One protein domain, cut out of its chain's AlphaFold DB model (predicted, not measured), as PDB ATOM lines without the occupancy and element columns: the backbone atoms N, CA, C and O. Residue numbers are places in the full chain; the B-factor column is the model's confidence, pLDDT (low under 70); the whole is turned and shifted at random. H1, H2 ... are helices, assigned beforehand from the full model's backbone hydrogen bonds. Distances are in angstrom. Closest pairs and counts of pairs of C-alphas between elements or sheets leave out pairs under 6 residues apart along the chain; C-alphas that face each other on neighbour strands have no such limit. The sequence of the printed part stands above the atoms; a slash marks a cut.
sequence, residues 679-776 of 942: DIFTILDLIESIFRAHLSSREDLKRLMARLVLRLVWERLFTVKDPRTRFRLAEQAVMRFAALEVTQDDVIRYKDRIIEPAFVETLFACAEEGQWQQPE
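AT A GLANCE: This is residues 679 to 776 of the 942 residues of a protein of Rhodobacteraceae bacterium 9Alg 56 (UniProt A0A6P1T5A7). Three long helices, H1, H2 and H3, run side by side in alternating directions with their centres in a triangle, and a smaller helical hairpin, H4 and H5, packs crosswise on H2 and H3, away from H1. H4 crosses H2, and H5 crosses H3. The printed part has 98 residues, with five named helices in the order H1, H2, H3, H4, H5 and no named strand; the class is all helix. It is compact, with a radius of gyration of the C-alphas of 13.0 A, and spans 39 by 26 by 23 A, only just elongated.

HOW THE PARTS SIT: H2, residues 698 to 717, is the longest helix and the hub, touching three other helices. H1, residues 679 to 692, touches it at a shallow tilt of 19 degrees, opposite ways, and the two form a helical hairpin; their closest C-alphas are those of Glu 688 and Met 705, 6.9 A apart. H3, residues 723 to 739, forms a second helical hairpin with H2, at a shallow tilt of 3 degrees, opposite ways, with the C-alphas of Leu 717 and Arg 726 closest at 6.1 A. H1 and H3 run the same way and are close but not clearly touching, the closest C-alphas being those of Phe 681 and Gln 732 at 7.7 A. H4, residues 744 to 750, touches H2 with residues 703 to 710 of H2 alone and is about perpendicular to it at 82 degrees; the C-alphas of Arg 707 and Tyr 750 are closest at 5.7 A. H5, residues 757 to 769, touches H3 about perpendicular at 79 degrees, through residues 763 to 768 of H5 and 727 to 734 of H3 alone, with the C-alphas of Glu 731 and Ala 767 closest at 4.5 A. H4 and H5 form a third helical hairpin, opposite ways at a shallow tilt of 33 degrees, only just short of steep; the C-alphas of Ile 748 and Pro 757 are closest at 5.7 A. H2 and H5 are near each other, while H1 is apart from H4 and from H5. In H1, H2, H3, H4 and H5 every O i to N i+4 pair is within hydrogen-bond range.

IN THESE COORDINATES: H2 measures 28.2 A from C-alpha 698 at (188.504, 19.718, 385.494) to C-alpha 717. H1 is 20.4 A long and begins at C-alpha 679 at (174.998, 10.756, 366.723). H3 is 24.2 A, H4 9.9 A and H5 18.4 A long; H5 ends at C-alpha 769 at (181.509, -8.882, 377.404).

THE WHOLE: The two C-alphas farthest apart are those of Ser 696 and Asp 722, at 39.6 A. The printed part has no cut. The links H1 to H2, H2 to H3 and H3 to H4 are tight, and H4 to H5 is short. The mean pLDDT of the printed part is 78.0, and residues 718 to 721, 752 to 755 and 769 to 776 are under 70.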
ATOM      1  N   ASP A 679     174.659   9.355 367.034       75.56
ATOM      2  CA  ASP A 679     174.998  10.756 366.723       75.56
ATOM      3  C   ASP A 679     174.981  11.641 367.990       75.56
ATOM      4  O   ASP A 679     175.631  12.688 368.049       75.56
ATOM      5  N   ILE A 680     174.329  11.170 369.065       79.94
ATOM      6  CA  ILE A 680     174.369  11.782 370.400       79.94
ATOM      7  C   ILE A 680     175.800  11.946 370.936       79.94
ATOM      8  O   ILE A 680     176.067  12.878 371.691       79.94
ATOM      9  N   PHE A 681     176.745  11.092 370.530       81.62
ATOM     10  CA  PHE A 681     178.140  11.205 370.951       81.62
ATOM     11  C   PHE A 681     178.863  12.374 370.278       81.62
ATOM     12  O   PHE A 681     179.629  13.062 370.946       81.62
ATOM     13  N   THR A 682     178.558  12.676 369.014       79.25
ATOM     14  CA  THR A 682     179.041  13.896 368.342       79.25
ATOM     15  C   THR A 682     178.479  15.153 369.011       79.25
ATOM     16  O   THR A 682     179.177  16.151 369.166       79.25
ATOM     17  N   ILE A 683     177.232  15.098 369.481       83.44
ATOM     18  CA  ILE A 683     176.625  16.185 370.258       83.44
ATOM     19  C   ILE A 683     177.292  16.330 371.633       83.44
ATOM     20  O   ILE A 683     177.550  17.451 372.068       83.44
ATOM     21  N   LEU A 684     177.655  15.224 372.288       84.62
ATOM     22  CA  LEU A 684     178.423  15.239 373.537       84.62
ATOM     23  C   LEU A 684     179.819  15.871 373.371       84.62
ATOM     24  O   LEU A 684     180.212  16.624 374.258       84.62
ATOM     25  N   ASP A 685     180.521  15.672 372.246       82.50
ATOM     26  CA  ASP A 685     181.773  16.403 371.946       82.50
ATOM     27  C   ASP A 685     181.556  17.924 371.899       82.50
ATOM     28  O   ASP A 685     182.331  18.700 372.464       82.50
ATOM     29  N   LEU A 686     180.480  18.363 371.235       83.19
ATOM     30  CA  LEU A 686     180.143  19.783 371.124       83.19
ATOM     31  C   LEU A 686     179.779  20.382 372.489       83.19
ATOM     32  O   LEU A 686     180.228  21.482 372.810       83.19
ATOM     33  N   ILE A 687     179.012  19.660 373.312       87.81
ATOM     34  CA  ILE A 687     178.662  20.085 374.676       87.81
ATOM     35  C   ILE A 687     179.913  20.155 375.557       87.81
ATOM     36  O   ILE A 687     180.098  21.146 376.261       87.81
ATOM     37  N   GLU A 688     180.807  19.169 375.476       86.62
ATOM     38  CA  GLU A 688     182.071  19.175 376.214       86.62
ATOM     39  C   GLU A 688     182.938  20.381 375.832       86.62
ATOM     40  O   GLU A 688     183.453  21.080 376.707       86.62
ATOM     41  N   SER A 689     183.055  20.675 374.533       86.19
ATOM     42  CA  SER A 689     183.769  21.853 374.029       86.19
ATOM     43  C   SER A 689     183.178  23.162 374.570       86.19
ATOM     44  O   SER A 689     183.923  24.043 375.006       86.19
ATOM     45  N   ILE A 690     181.845  23.270 374.634       87.75
ATOM     46  CA  ILE A 690     181.154  24.424 375.228       87.75
ATOM     47  C   ILE A 690     181.421  24.500 376.740       87.75
ATOM     48  O   ILE A 690     181.737  25.574 377.252       87.75
ATOM     49  N   PHE A 691     181.330  23.390 377.477       88.19
ATOM     50  CA  PHE A 691     181.530  23.371 378.933       88.19
ATOM     51  C   PHE A 691     182.978  23.681 379.323       88.19
ATOM     52  O   PHE A 691     183.200  24.418 380.283       88.19
ATOM     53  N   ARG A 692     183.966  23.223 378.543       86.31
ATOM     54  CA  ARG A 692     185.391  23.566 378.716       86.31
ATOM     55  C   ARG A 692     185.669  25.069 378.636       86.31
ATOM     56  O   ARG A 692     186.612  25.529 379.269       86.31
ATOM     57  N   ALA A 693     184.853  25.836 377.910       83.75
ATOM     58  CA  ALA A 693     184.967  27.295 377.849       83.75
ATOM     59  C   ALA A 693     184.349  28.026 379.064       83.75
ATOM     60  O   ALA A 693     184.603  29.213 379.244       83.75
ATOM     61  N   HIS A 694     183.550  27.336 379.892       81.81
ATOM     62  CA  HIS A 694     182.780  27.935 380.996       81.81
ATOM     63  C   HIS A 694     183.095  27.341 382.383       81.81
ATOM     64  O   HIS A 694     182.689  27.914 383.394       81.81
ATOM     65  N   LEU A 695     183.806  26.211 382.460       80.88
ATOM     66  CA  LEU A 695     184.210  25.559 383.709       80.88
ATOM     67  C   LEU A 695     185.716  25.706 383.949       80.88
ATOM     68  O   LEU A 695     186.532  25.176 383.199       80.88
ATOM     69  N   SER A 696     186.085  26.340 385.062       75.81
ATOM     70  CA  SER A 696     187.482  26.466 385.512       75.81
ATOM     71  C   SER A 696     188.048  25.185 386.142       75.81
ATOM     72  O   SER A 696     189.241  25.104 386.423       75.81
ATOM     73  N   SER A 697     187.189  24.203 386.426       85.19
ATOM     74  CA  SER A 697     187.498  22.999 387.199       85.19
ATOM     75  C   SER A 697     187.374  21.755 386.326       85.19
ATOM     76  O   SER A 697     186.308  21.460 385.780       85.19
ATOM     77  N   ARG A 698     188.476  21.000 386.216       82.38
ATOM     78  CA  ARG A 698     188.504  19.718 385.494       82.38
ATOM     79  C   ARG A 698     187.560  18.695 386.134       82.38
ATOM     80  O   ARG A 698     186.954  17.912 385.414       82.38
ATOM     81  N   GLU A 699     187.412  18.735 387.455       84.00
ATOM     82  CA  GLU A 699     186.573  17.808 388.222       84.00
ATOM     83  C   GLU A 699     185.073  18.082 388.029       84.00
ATOM     84  O   GLU A 699     184.287  17.157 387.840       84.00
ATOM     85  N   ASP A 700     184.665  19.356 387.977       83.19
ATOM     86  CA  ASP A 700     183.274  19.715 387.672       83.19
ATOM     87  C   ASP A 700     182.897  19.332 386.234       83.19
ATOM     88  O   ASP A 700     181.792  18.842 385.998       83.19
ATOM     89  N   LEU A 701     183.829  19.481 385.280       85.69
ATOM     90  CA  LEU A 701     183.644  19.009 383.907       85.69
ATOM     91  C   LEU A 701     183.476  17.482 383.855       85.69
ATOM     92  O   LEU A 701     182.540  17.010 383.212       85.69
ATOM     93  N   LYS A 702     184.336  16.717 384.550       88.50
ATOM     94  CA  LYS A 702     184.219  15.252 384.657       88.50
ATOM     95  C   LYS A 702     182.849  14.841 385.190       88.50
ATOM     96  O   LYS A 702     182.149  14.086 384.518       88.50
ATOM     97  N   ARG A 703     182.435  15.388 386.343       89.50
ATOM     98  CA  ARG A 703     181.129  15.109 386.966       89.50
ATOM     99  C   ARG A 703     179.971  15.381 386.008       89.50
ATOM    100  O   ARG A 703     179.107  14.524 385.828       89.50
ATOM    101  N   LEU A 704     179.942  16.571 385.405       86.19
ATOM    102  CA  LEU A 704     178.828  17.006 384.563       86.19
ATOM    103  C   LEU A 704     178.729  16.216 383.263       86.19
ATOM    104  O   LEU A 704     177.634  15.791 382.894       86.19
ATOM    105  N   MET A 705     179.859  15.976 382.596       88.75
ATOM    106  CA  MET A 705     179.875  15.159 381.386       88.75
ATOM    107  C   MET A 705     179.521  13.706 381.699       88.75
ATOM    108  O   MET A 705     178.714  13.126 380.980       88.75
ATOM    109  N   ALA A 706     180.026  13.129 382.794       87.88
ATOM    110  CA  ALA A 706     179.679  11.767 383.194       87.88
ATOM    111  C   ALA A 706     178.172  11.602 383.458       87.88
ATOM    112  O   ALA A 706     177.556  10.671 382.935       87.88
ATOM    113  N   ARG A 707     177.556  12.537 384.198       85.81
ATOM    114  CA  ARG A 707     176.104  12.538 384.450       85.81
ATOM    115  C   ARG A 707     175.306  12.652 383.149       85.81
ATOM    116  O   ARG A 707     174.400  11.856 382.914       85.81
ATOM    117  N   LEU A 708     175.682  13.586 382.272       85.56
ATOM    118  CA  LEU A 708     174.983  13.831 381.009       85.56
ATOM    119  C   LEU A 708     175.104  12.659 380.018       85.56
ATOM    120  O   LEU A 708     174.102  12.262 379.423       85.56
ATOM    121  N   VAL A 709     176.301  12.075 379.872       88.00
ATOM    122  CA  VAL A 709     176.533  10.866 379.059       88.00
ATOM    123  C   VAL A 709     175.666   9.720 379.578       88.00
ATOM    124  O   VAL A 709     174.926   9.122 378.798       88.00
ATOM    125  N   LEU A 710     175.708   9.440 380.888       87.12
ATOM    126  CA  LEU A 710     174.940   8.350 381.489       87.12
ATOM    127  C   LEU A 710     173.433   8.526 381.267       87.12
ATOM    128  O   LEU A 710     172.769   7.579 380.847       87.12
ATOM    129  N   ARG A 711     172.903   9.730 381.512       81.06
ATOM    130  CA  ARG A 711     171.483  10.052 381.339       81.06
ATOM    131  C   ARG A 711     171.012   9.812 379.905       81.06
ATOM    132  O   ARG A 711     170.052   9.077 379.689       81.06
ATOM    133  N   LEU A 712     171.689  10.409 378.923       79.88
ATOM    134  CA  LEU A 712     171.285  10.325 377.514       79.88
ATOM    135  C   LEU A 712     171.366   8.883 376.986       79.88
ATOM    136  O   LEU A 712     170.502   8.445 376.224       79.88
ATOM    137  N   VAL A 713     172.364   8.122 377.438       82.56
ATOM    138  CA  VAL A 713     172.527   6.699 377.112       82.56
ATOM    139  C   VAL A 713     171.427   5.852 377.768       82.56
ATOM    140  O   VAL A 713     170.803   5.036 377.086       82.56
ATOM    141  N   TRP A 714     171.106   6.096 379.044       80.44
ATOM    142  CA  TRP A 714     169.993   5.458 379.761       80.44
ATOM    143  C   TRP A 714     168.649   5.702 379.061       80.44
ATOM    144  O   TRP A 714     167.928   4.747 378.772       80.44
ATOM    145  N   GLU A 715     168.335   6.948 378.693       73.38
ATOM    146  CA  GLU A 715     167.094   7.298 377.987       73.38
ATOM    147  C   GLU A 715     166.942   6.566 376.637       73.38
ATOM    148  O   GLU A 715     165.827   6.188 376.261       73.38
ATOM    149  N   ARG A 716     168.045   6.334 375.907       74.00
ATOM    150  CA  ARG A 716     168.041   5.688 374.578       74.00
ATOM    151  C   ARG A 716     168.063   4.162 374.619       74.00
ATOM    152  O   ARG A 716     167.443   3.534 373.762       74.00
ATOM    153  N   LEU A 717     168.703   3.539 375.607       73.38
ATOM    154  CA  LEU A 717     168.794   2.071 375.685       73.38
ATOM    155  C   LEU A 717     167.428   1.382 375.879       73.38
ATOM    156  O   LEU A 717     167.260   0.229 375.475       73.38
ATOM    157  N   PHE A 718     166.423   2.096 376.404       65.56
ATOM    158  CA  PHE A 718     165.035   1.616 376.450       65.56
ATOM    159  C   PHE A 718     164.249   1.801 375.139       65.56
ATOM    160  O   PHE A 718     163.258   1.093 374.950       65.56
ATOM    161  N   THR A 719     164.633   2.728 374.250       63.97
ATOM    162  CA  THR A 719     163.918   2.974 372.978       63.97
ATOM    163  C   THR A 719     164.521   2.199 371.810       63.97
ATOM    164  O   THR A 719     163.780   1.618 371.015       63.97
ATOM    165  N   VAL A 720     165.852   2.110 371.736       68.62
ATOM    166  CA  VAL A 720     166.558   1.275 370.755       68.62
ATOM    167  C   VAL A 720     166.235  -0.194 371.023       68.62
ATOM    168  O   VAL A 720     166.370  -0.671 372.151       68.62
ATOM    169  N   LYS A 721     165.818  -0.928 369.985       69.19
ATOM    170  CA  LYS A 721     165.493  -2.368 370.064       69.19
ATOM    171  C   LYS A 721     166.582  -3.280 369.497       69.19
ATOM    172  O   LYS A 721     166.650  -4.435 369.899       69.19
ATOM    173  N   ASP A 722     167.420  -2.785 368.584       70.38
ATOM    174  CA  ASP A 722     168.502  -3.568 367.978       70.38
ATOM    175  C   ASP A 722     169.634  -3.844 368.991       70.38
ATOM    176  O   ASP A 722     170.258  -2.890 369.471       70.38
ATOM    177  N   PRO A 723     169.960  -5.117 369.295       71.19
ATOM    178  CA  PRO A 723     171.023  -5.459 370.239       71.19
ATOM    179  C   PRO A 723     172.406  -4.932 369.838       71.19
ATOM    180  O   PRO A 723     173.192  -4.574 370.712       71.19
ATOM    181  N   ARG A 724     172.710  -4.834 368.534       70.25
ATOM    182  CA  ARG A 724     174.022  -4.341 368.069       70.25
ATOM    183  C   ARG A 724     174.179  -2.845 368.331       70.25
ATOM    184  O   ARG A 724     175.239  -2.408 368.768       70.25
ATOM    185  N   THR A 725     173.125  -2.068 368.101       73.19
ATOM    186  CA  THR A 725     173.092  -0.628 368.389       73.19
ATOM    187  C   THR A 725     173.081  -0.360 369.899       73.19
ATOM    188  O   THR A 725     173.750   0.569 370.340       73.19
ATOM    189  N   ARG A 726     172.435  -1.212 370.714       74.81
ATOM    190  CA  ARG A 726     172.553  -1.172 372.189       74.81
ATOM    191  C   ARG A 726     173.982  -1.407 372.676       74.81
ATOM    192  O   ARG A 726     174.480  -0.604 373.456       74.81
ATOM    193  N   PHE A 727     174.654  -2.450 372.179       76.38
ATOM    194  CA  PHE A 727     176.065  -2.695 372.498       76.38
ATOM    195  C   PHE A 727     176.946  -1.499 372.100       76.38
ATOM    196  O   PHE A 727     177.722  -1.019 372.916       76.38
ATOM    197  N   ARG A 728     176.771  -0.948 370.888       74.12
ATOM    198  CA  ARG A 728     177.518   0.246 370.447       74.12
ATOM    199  C   ARG A 728     177.260   1.480 371.318       74.12
ATOM    200  O   ARG A 728     178.191   2.241 371.549       74.12
ATOM    201  N   LEU A 729     176.037   1.684 371.813       80.31
ATOM    202  CA  LEU A 729     175.737   2.757 372.771       80.31
ATOM    203  C   LEU A 729     176.486   2.557 374.099       80.31
ATOM    204  O   LEU A 729     177.050   3.517 374.616       80.31
ATOM    205  N   ALA A 730     176.526   1.329 374.623       81.56
ATOM    206  CA  ALA A 730     177.256   1.000 375.849       81.56
ATOM    207  C   ALA A 730     178.777   1.172 375.684       81.56
ATOM    208  O   ALA A 730     179.409   1.896 376.451       81.56
ATOM    209  N   GLU A 731     179.345   0.583 374.630       78.81
ATOM    210  CA  GLU A 731     180.762   0.671 374.259       78.81
ATOM    211  C   GLU A 731     181.227   2.134 374.140       78.81
ATOM    212  O   GLU A 731     182.204   2.534 374.772       78.81
ATOM    213  N   GLN A 732     180.501   2.966 373.386       80.44
ATOM    214  CA  GLN A 732     180.842   4.382 373.205       80.44
ATOM    215  C   GLN A 732     180.690   5.208 374.495       80.44
ATOM    216  O   GLN A 732     181.481   6.126 374.723       80.44
ATOM    217  N   ALA A 733     179.725   4.879 375.362       85.50
ATOM    218  CA  ALA A 733     179.580   5.529 376.665       85.50
ATOM    219  C   ALA A 733     180.789   5.247 377.570       85.50
ATOM    220  O   ALA A 733     181.390   6.180 378.105       85.50
ATOM    221  N   VAL A 734     181.196   3.978 377.675       84.94
ATOM    222  CA  VAL A 734     182.354   3.552 378.481       84.94
ATOM    223  C   VAL A 734     183.663   4.112 377.923       84.94
ATOM    224  O   VAL A 734     184.470   4.642 378.688       84.94
ATOM    225  N   MET A 735     183.844   4.121 376.596       76.81
ATOM    226  CA  MET A 735     184.987   4.788 375.956       76.81
ATOM    227  C   MET A 735     185.061   6.285 376.305       76.81
ATOM    228  O   MET A 735     186.159   6.805 376.510       76.81
ATOM    229  N   ARG A 736     183.922   6.983 376.426       83.94
ATOM    230  CA  ARG A 736     183.895   8.392 376.855       83.94
ATOM    231  C   ARG A 736     184.174   8.585 378.337       83.94
ATOM    232  O   ARG A 736     184.912   9.509 378.668       83.94
ATOM    233  N   PHE A 737     183.655   7.733 379.223       88.44
ATOM    234  CA  PHE A 737     184.028   7.782 380.642       88.44
ATOM    235  C   PHE A 737     185.546   7.590 380.812       88.44
ATOM    236  O   PHE A 737     186.194   8.392 381.482       88.44
ATOM    237  N   ALA A 738     186.139   6.630 380.094       79.38
ATOM    238  CA  ALA A 738     187.586   6.426 380.072       79.38
ATOM    239  C   ALA A 738     188.356   7.645 379.520       79.38
ATOM    240  O   ALA A 738     189.327   8.083 380.137       79.38
ATOM    241  N   ALA A 739     187.908   8.245 378.410       76.88
ATOM    242  CA  ALA A 739     188.523   9.448 377.833       76.88
ATOM    243  C   ALA A 739     188.435  10.686 378.752       76.88
ATOM    244  O   ALA A 739     189.312  11.551 378.725       76.88
ATOM    245  N   LEU A 740     187.402  10.754 379.596       83.38
ATOM    246  CA  LEU A 740     187.241  11.772 380.636       83.38
ATOM    247  C   LEU A 740     188.041  11.467 381.914       83.38
ATOM    248  O   LEU A 740     188.023  12.296 382.820       83.38
ATOM    249  N   GLU A 741     188.755  10.335 381.999       89.12
ATOM    250  CA  GLU A 741     189.371   9.811 383.231       89.12
ATOM    251  C   GLU A 741     188.342   9.678 384.382       89.12
ATOM    252  O   GLU A 741     188.553  10.212 385.477       89.12
ATOM    253  N   VAL A 742     187.209   9.024 384.107       90.38
ATOM    254  CA  VAL A 742     186.104   8.756 385.044       90.38
ATOM    255  C   VAL A 742     185.925   7.241 385.178       90.38
ATOM    256  O   VAL A 742     185.771   6.545 384.174       90.38
ATOM    257  N   THR A 743     185.950   6.718 386.407       91.06
ATOM    258  CA  THR A 743     185.779   5.280 386.683       91.06
ATOM    259  C   THR A 743     184.305   4.874 386.805       91.06
ATOM    260  O   THR A 743     183.421   5.725 386.904       91.06
ATOM    261  N   GLN A 744     184.018   3.569 386.842       90.88
ATOM    262  CA  GLN A 744     182.668   3.056 387.109       90.88
ATOM    263  C   GLN A 744     182.105   3.569 388.448       90.88
ATOM    264  O   GLN A 744     180.959   4.015 388.491       90.88
ATOM    265  N   ASP A 745     182.915   3.579 389.511       90.12
ATOM    266  CA  ASP A 745     182.519   4.094 390.830       90.12
ATOM    267  C   ASP A 745     182.220   5.599 390.793       90.12
ATOM    268  O   ASP A 745     181.274   6.067 391.432       90.12
ATOM    269  N   ASP A 746     182.972   6.361 389.995       87.88
ATOM    270  CA  ASP A 746     182.703   7.782 389.773       87.88
ATOM    271  C   ASP A 746     181.372   7.982 389.031       87.88
ATOM    272  O   ASP A 746     180.559   8.806 389.448       87.88
ATOM    273  N   VAL A 747     181.075   7.183 387.998       86.56
ATOM    274  CA  VAL A 747     179.757   7.206 387.330       86.56
ATOM    275  C   VAL A 747     178.638   6.839 388.316       86.56
ATOM    276  O   VAL A 747     177.614   7.522 388.347       86.56
ATOM    277  N   ILE A 748     178.832   5.832 389.179       85.31
ATOM    278  CA  ILE A 748     177.871   5.458 390.236       85.31
ATOM    279  C   ILE A 748     177.667   6.599 391.249       85.31
ATOM    280  O   ILE A 748     176.545   6.800 391.725       85.31
ATOM    281  N   ARG A 749     178.715   7.372 391.556       82.75
ATOM    282  CA  ARG A 749     178.666   8.555 392.432       82.75
ATOM    283  C   ARG A 749     177.995   9.763 391.771       82.75
ATOM    284  O   ARG A 749     177.303  10.509 392.464       82.75
ATOM    285  N   TYR A 750     178.217   9.993 390.478       80.88
ATOM    286  CA  TYR A 750     177.734  11.180 389.760       80.88
ATOM    287  C   TYR A 750     176.335  11.014 389.137       80.88
ATOM    288  O   TYR A 750     175.742  12.017 388.733       80.88
ATOM    289  N   LYS A 751     175.816   9.782 389.026       78.31
ATOM    290  CA  LYS A 751     174.532   9.475 388.372       78.31
ATOM    291  C   LYS A 751     173.334  10.217 388.968       78.31
ATOM    292  O   LYS A 751     173.255  10.465 390.174       78.31
ATOM    293  N   ASP A 752     172.328  10.434 388.127       64.25
ATOM    294  CA  ASP A 752     171.015  10.880 388.577       64.25
ATOM    295  C   ASP A 752     170.371   9.841 389.504       64.25
ATOM    296  O   ASP A 752     170.477   8.628 389.301       64.25
ATOM    297  N   ARG A 753     169.646  10.312 390.523       56.19
ATOM    298  CA  ARG A 753     169.002   9.451 391.535       56.19
ATOM    299  C   ARG A 753     167.969   8.471 390.970       56.19
ATOM    300  O   ARG A 753     167.629   7.519 391.658       56.19
ATOM    301  N   ILE A 754     167.479   8.710 389.754       55.59
ATOM    302  CA  ILE A 754     166.524   7.843 389.044       55.59
ATOM    303  C   ILE A 754     167.186   6.637 388.356       55.59
ATOM    304  O   ILE A 754     166.481   5.735 387.910       55.59
ATOM    305  N   ILE A 755     168.517   6.633 388.233       61.59
ATOM    306  CA  ILE A 755     169.289   5.557 387.609       61.59
ATOM    307  C   ILE A 755     169.853   4.681 388.729       61.59
ATOM    308  O   ILE A 755     170.607   5.164 389.573       61.59
ATOM    309  N   GLU A 756     169.504   3.398 388.762       71.69
ATOM    310  CA  GLU A 756     170.033   2.462 389.765       71.69
ATOM    311  C   GLU A 756     171.525   2.143 389.530       71.69
ATOM    312  O   GLU A 756     171.946   2.075 388.371       71.69
ATOM    313  N   PRO A 757     172.345   1.902 390.579       78.38
ATOM    314  CA  PRO A 757     173.748   1.490 390.420       78.38
ATOM    315  C   PRO A 757     173.913   0.262 389.512       78.38
ATOM    316  O   PRO A 757     174.752   0.270 388.616       78.38
ATOM    317  N   ALA A 758     173.011  -0.719 389.642       78.06
ATOM    318  CA  ALA A 758     172.980  -1.937 388.831       78.06
ATOM    319  C   ALA A 758     172.853  -1.680 387.316       78.06
ATOM    320  O   ALA A 758     173.328  -2.477 386.506       78.06
ATOM    321  N   PHE A 759     172.249  -0.559 386.897       82.00
ATOM    322  CA  PHE A 759     172.248  -0.168 385.484       82.00
ATOM    323  C   PHE A 759     173.648   0.255 385.021       82.00
ATOM    324  O   PHE A 759     174.050  -0.097 383.916       82.00
ATOM    325  N   VAL A 760     174.395   0.984 385.857       85.44
ATOM    326  CA  VAL A 760     175.776   1.390 385.557       85.44
ATOM    327  C   VAL A 760     176.684   0.161 385.500       85.44
ATOM    328  O   VAL A 760     177.444   0.013 384.552       85.44
ATOM    329  N   GLU A 761     176.545  -0.765 386.448       86.69
ATOM    330  CA  GLU A 761     177.261  -2.050 386.444       86.69
ATOM    331  C   GLU A 761     176.980  -2.851 385.159       86.69
ATOM    332  O   GLU A 761     177.908  -3.293 384.486       86.69
ATOM    333  N   THR A 762     175.708  -2.944 384.751       82.38
ATOM    334  CA  THR A 762     175.304  -3.601 383.492       82.38
ATOM    335  C   THR A 762     175.866  -2.885 382.257       82.38
ATOM    336  O   THR A 762     176.254  -3.535 381.286       82.38
ATOM    337  N   LEU A 763     175.927  -1.547 382.273       84.19
ATOM    338  CA  LEU A 763     176.461  -0.731 381.180       84.19
ATOM    339  C   LEU A 763     177.958  -0.989 380.956       84.19
ATOM    340  O   LEU A 763     178.373  -1.152 379.809       84.19
ATOM    341  N   PHE A 764     178.740  -1.055 382.037       86.06
ATOM    342  CA  PHE A 764     180.171  -1.355 381.981       86.06
ATOM    343  C   PHE A 764     180.424  -2.818 381.583       86.06
ATOM    344  O   PHE A 764     181.129  -3.053 380.603       86.06
ATOM    345  N   ALA A 765     179.763  -3.785 382.229       80.19
ATOM    346  CA  ALA A 765     179.899  -5.206 381.886       80.19
ATOM    347  C   ALA A 765     179.536  -5.498 380.416       80.19
ATOM    348  O   ALA A 765     180.234  -6.241 379.730       80.19
ATOM    349  N   CYS A 766     178.490  -4.859 379.875       74.06
ATOM    350  CA  CYS A 766     178.116  -5.037 378.472       74.06
ATOM    351  C   CYS A 766     179.197  -4.552 377.489       74.06
ATOM    352  O   CYS A 766     179.386  -5.172 376.439       74.06
ATOM    353  N   ALA A 767     179.902  -3.463 377.814       72.00
ATOM    354  CA  ALA A 767     180.983  -2.940 376.981       72.00
ATOM    355  C   ALA A 767     182.201  -3.883 376.940       72.00
ATOM    356  O   ALA A 767     182.895  -3.922 375.924       72.00
ATOM    357  N   GLU A 768     182.431  -4.660 378.002       70.38
ATOM    358  CA  GLU A 768     183.515  -5.648 378.094       70.38
ATOM    359  C   GLU A 768     183.134  -7.007 377.477       70.38
ATOM    360  O   GLU A 768     183.913  -7.585 376.718       70.38
ATOM    361  N   GLU A 769     181.930  -7.515 377.759       64.31
ATOM    362  CA  GLU A 769     181.509  -8.882 377.404       64.31
ATOM    363  C   GLU A 769     180.776  -8.997 376.053       64.31
ATOM    364  O   GLU A 769     180.573 -10.097 375.532       64.31
ATOM    365  N   GLY A 770     180.349  -7.878 375.459       56.03
ATOM    366  CA  GLY A 770     179.698  -7.862 374.143       56.03
ATOM    367  C   GLY A 770     178.219  -8.270 374.123       56.03
ATOM    368  O   GLY A 770     177.636  -8.387 373.041       56.03
ATOM    369  N   GLN A 771     177.588  -8.491 375.283       54.62
ATOM    370  CA  GLN A 771     176.194  -8.941 375.388       54.62
ATOM    371  C   GLN A 771     175.346  -7.990 376.240       54.62
ATOM    372  O   GLN A 771     175.594  -7.808 377.426       54.62
ATOM    373  N   TRP A 772     174.311  -7.384 375.643       55.91
ATOM    374  CA  TRP A 772     173.341  -6.557 376.374       55.91
ATOM    375  C   TRP A 772     172.151  -7.407 376.827       55.91
ATOM    376  O   TRP A 772     171.239  -7.673 376.036       55.91
ATOM    377  N   GLN A 773     172.116  -7.793 378.103       52.69
ATOM    378  CA  GLN A 773     170.872  -8.234 378.738       52.69
ATOM    379  C   GLN A 773     170.104  -6.992 379.194       52.69
ATOM    380  O   GLN A 773     170.643  -6.153 379.905       52.69
ATOM    381  N   GLN A 774     168.858  -6.828 378.742       46.12
ATOM    382  CA  GLN A 774     168.061  -5.653 379.092       46.12
ATOM    383  C   GLN A 774     167.565  -5.781 380.540       46.12
ATOM    384  O   GLN A 774     166.712  -6.640 380.775       46.12
ATOM    385  N   PRO A 775     168.030  -4.946 381.491       43.72
ATOM    386  CA  PRO A 775     167.478  -4.963 382.837       43.72
ATOM    387  C   PRO A 775     166.007  -4.540 382.789       43.72
ATOM    388  O   PRO A 775     165.608  -3.714 381.954       43.72
ATOM    389  N   GLU A 776     165.192  -5.094 383.689       40.88
ATOM    390  CA  GLU A 776     163.827  -4.609 383.875       40.88
ATOM    391  C   GLU A 776     163.848  -3.111 384.194       40.88
ATOM    392  O   GLU A 776     164.767  -2.599 384.838       40.88
TER     393      GLU A 776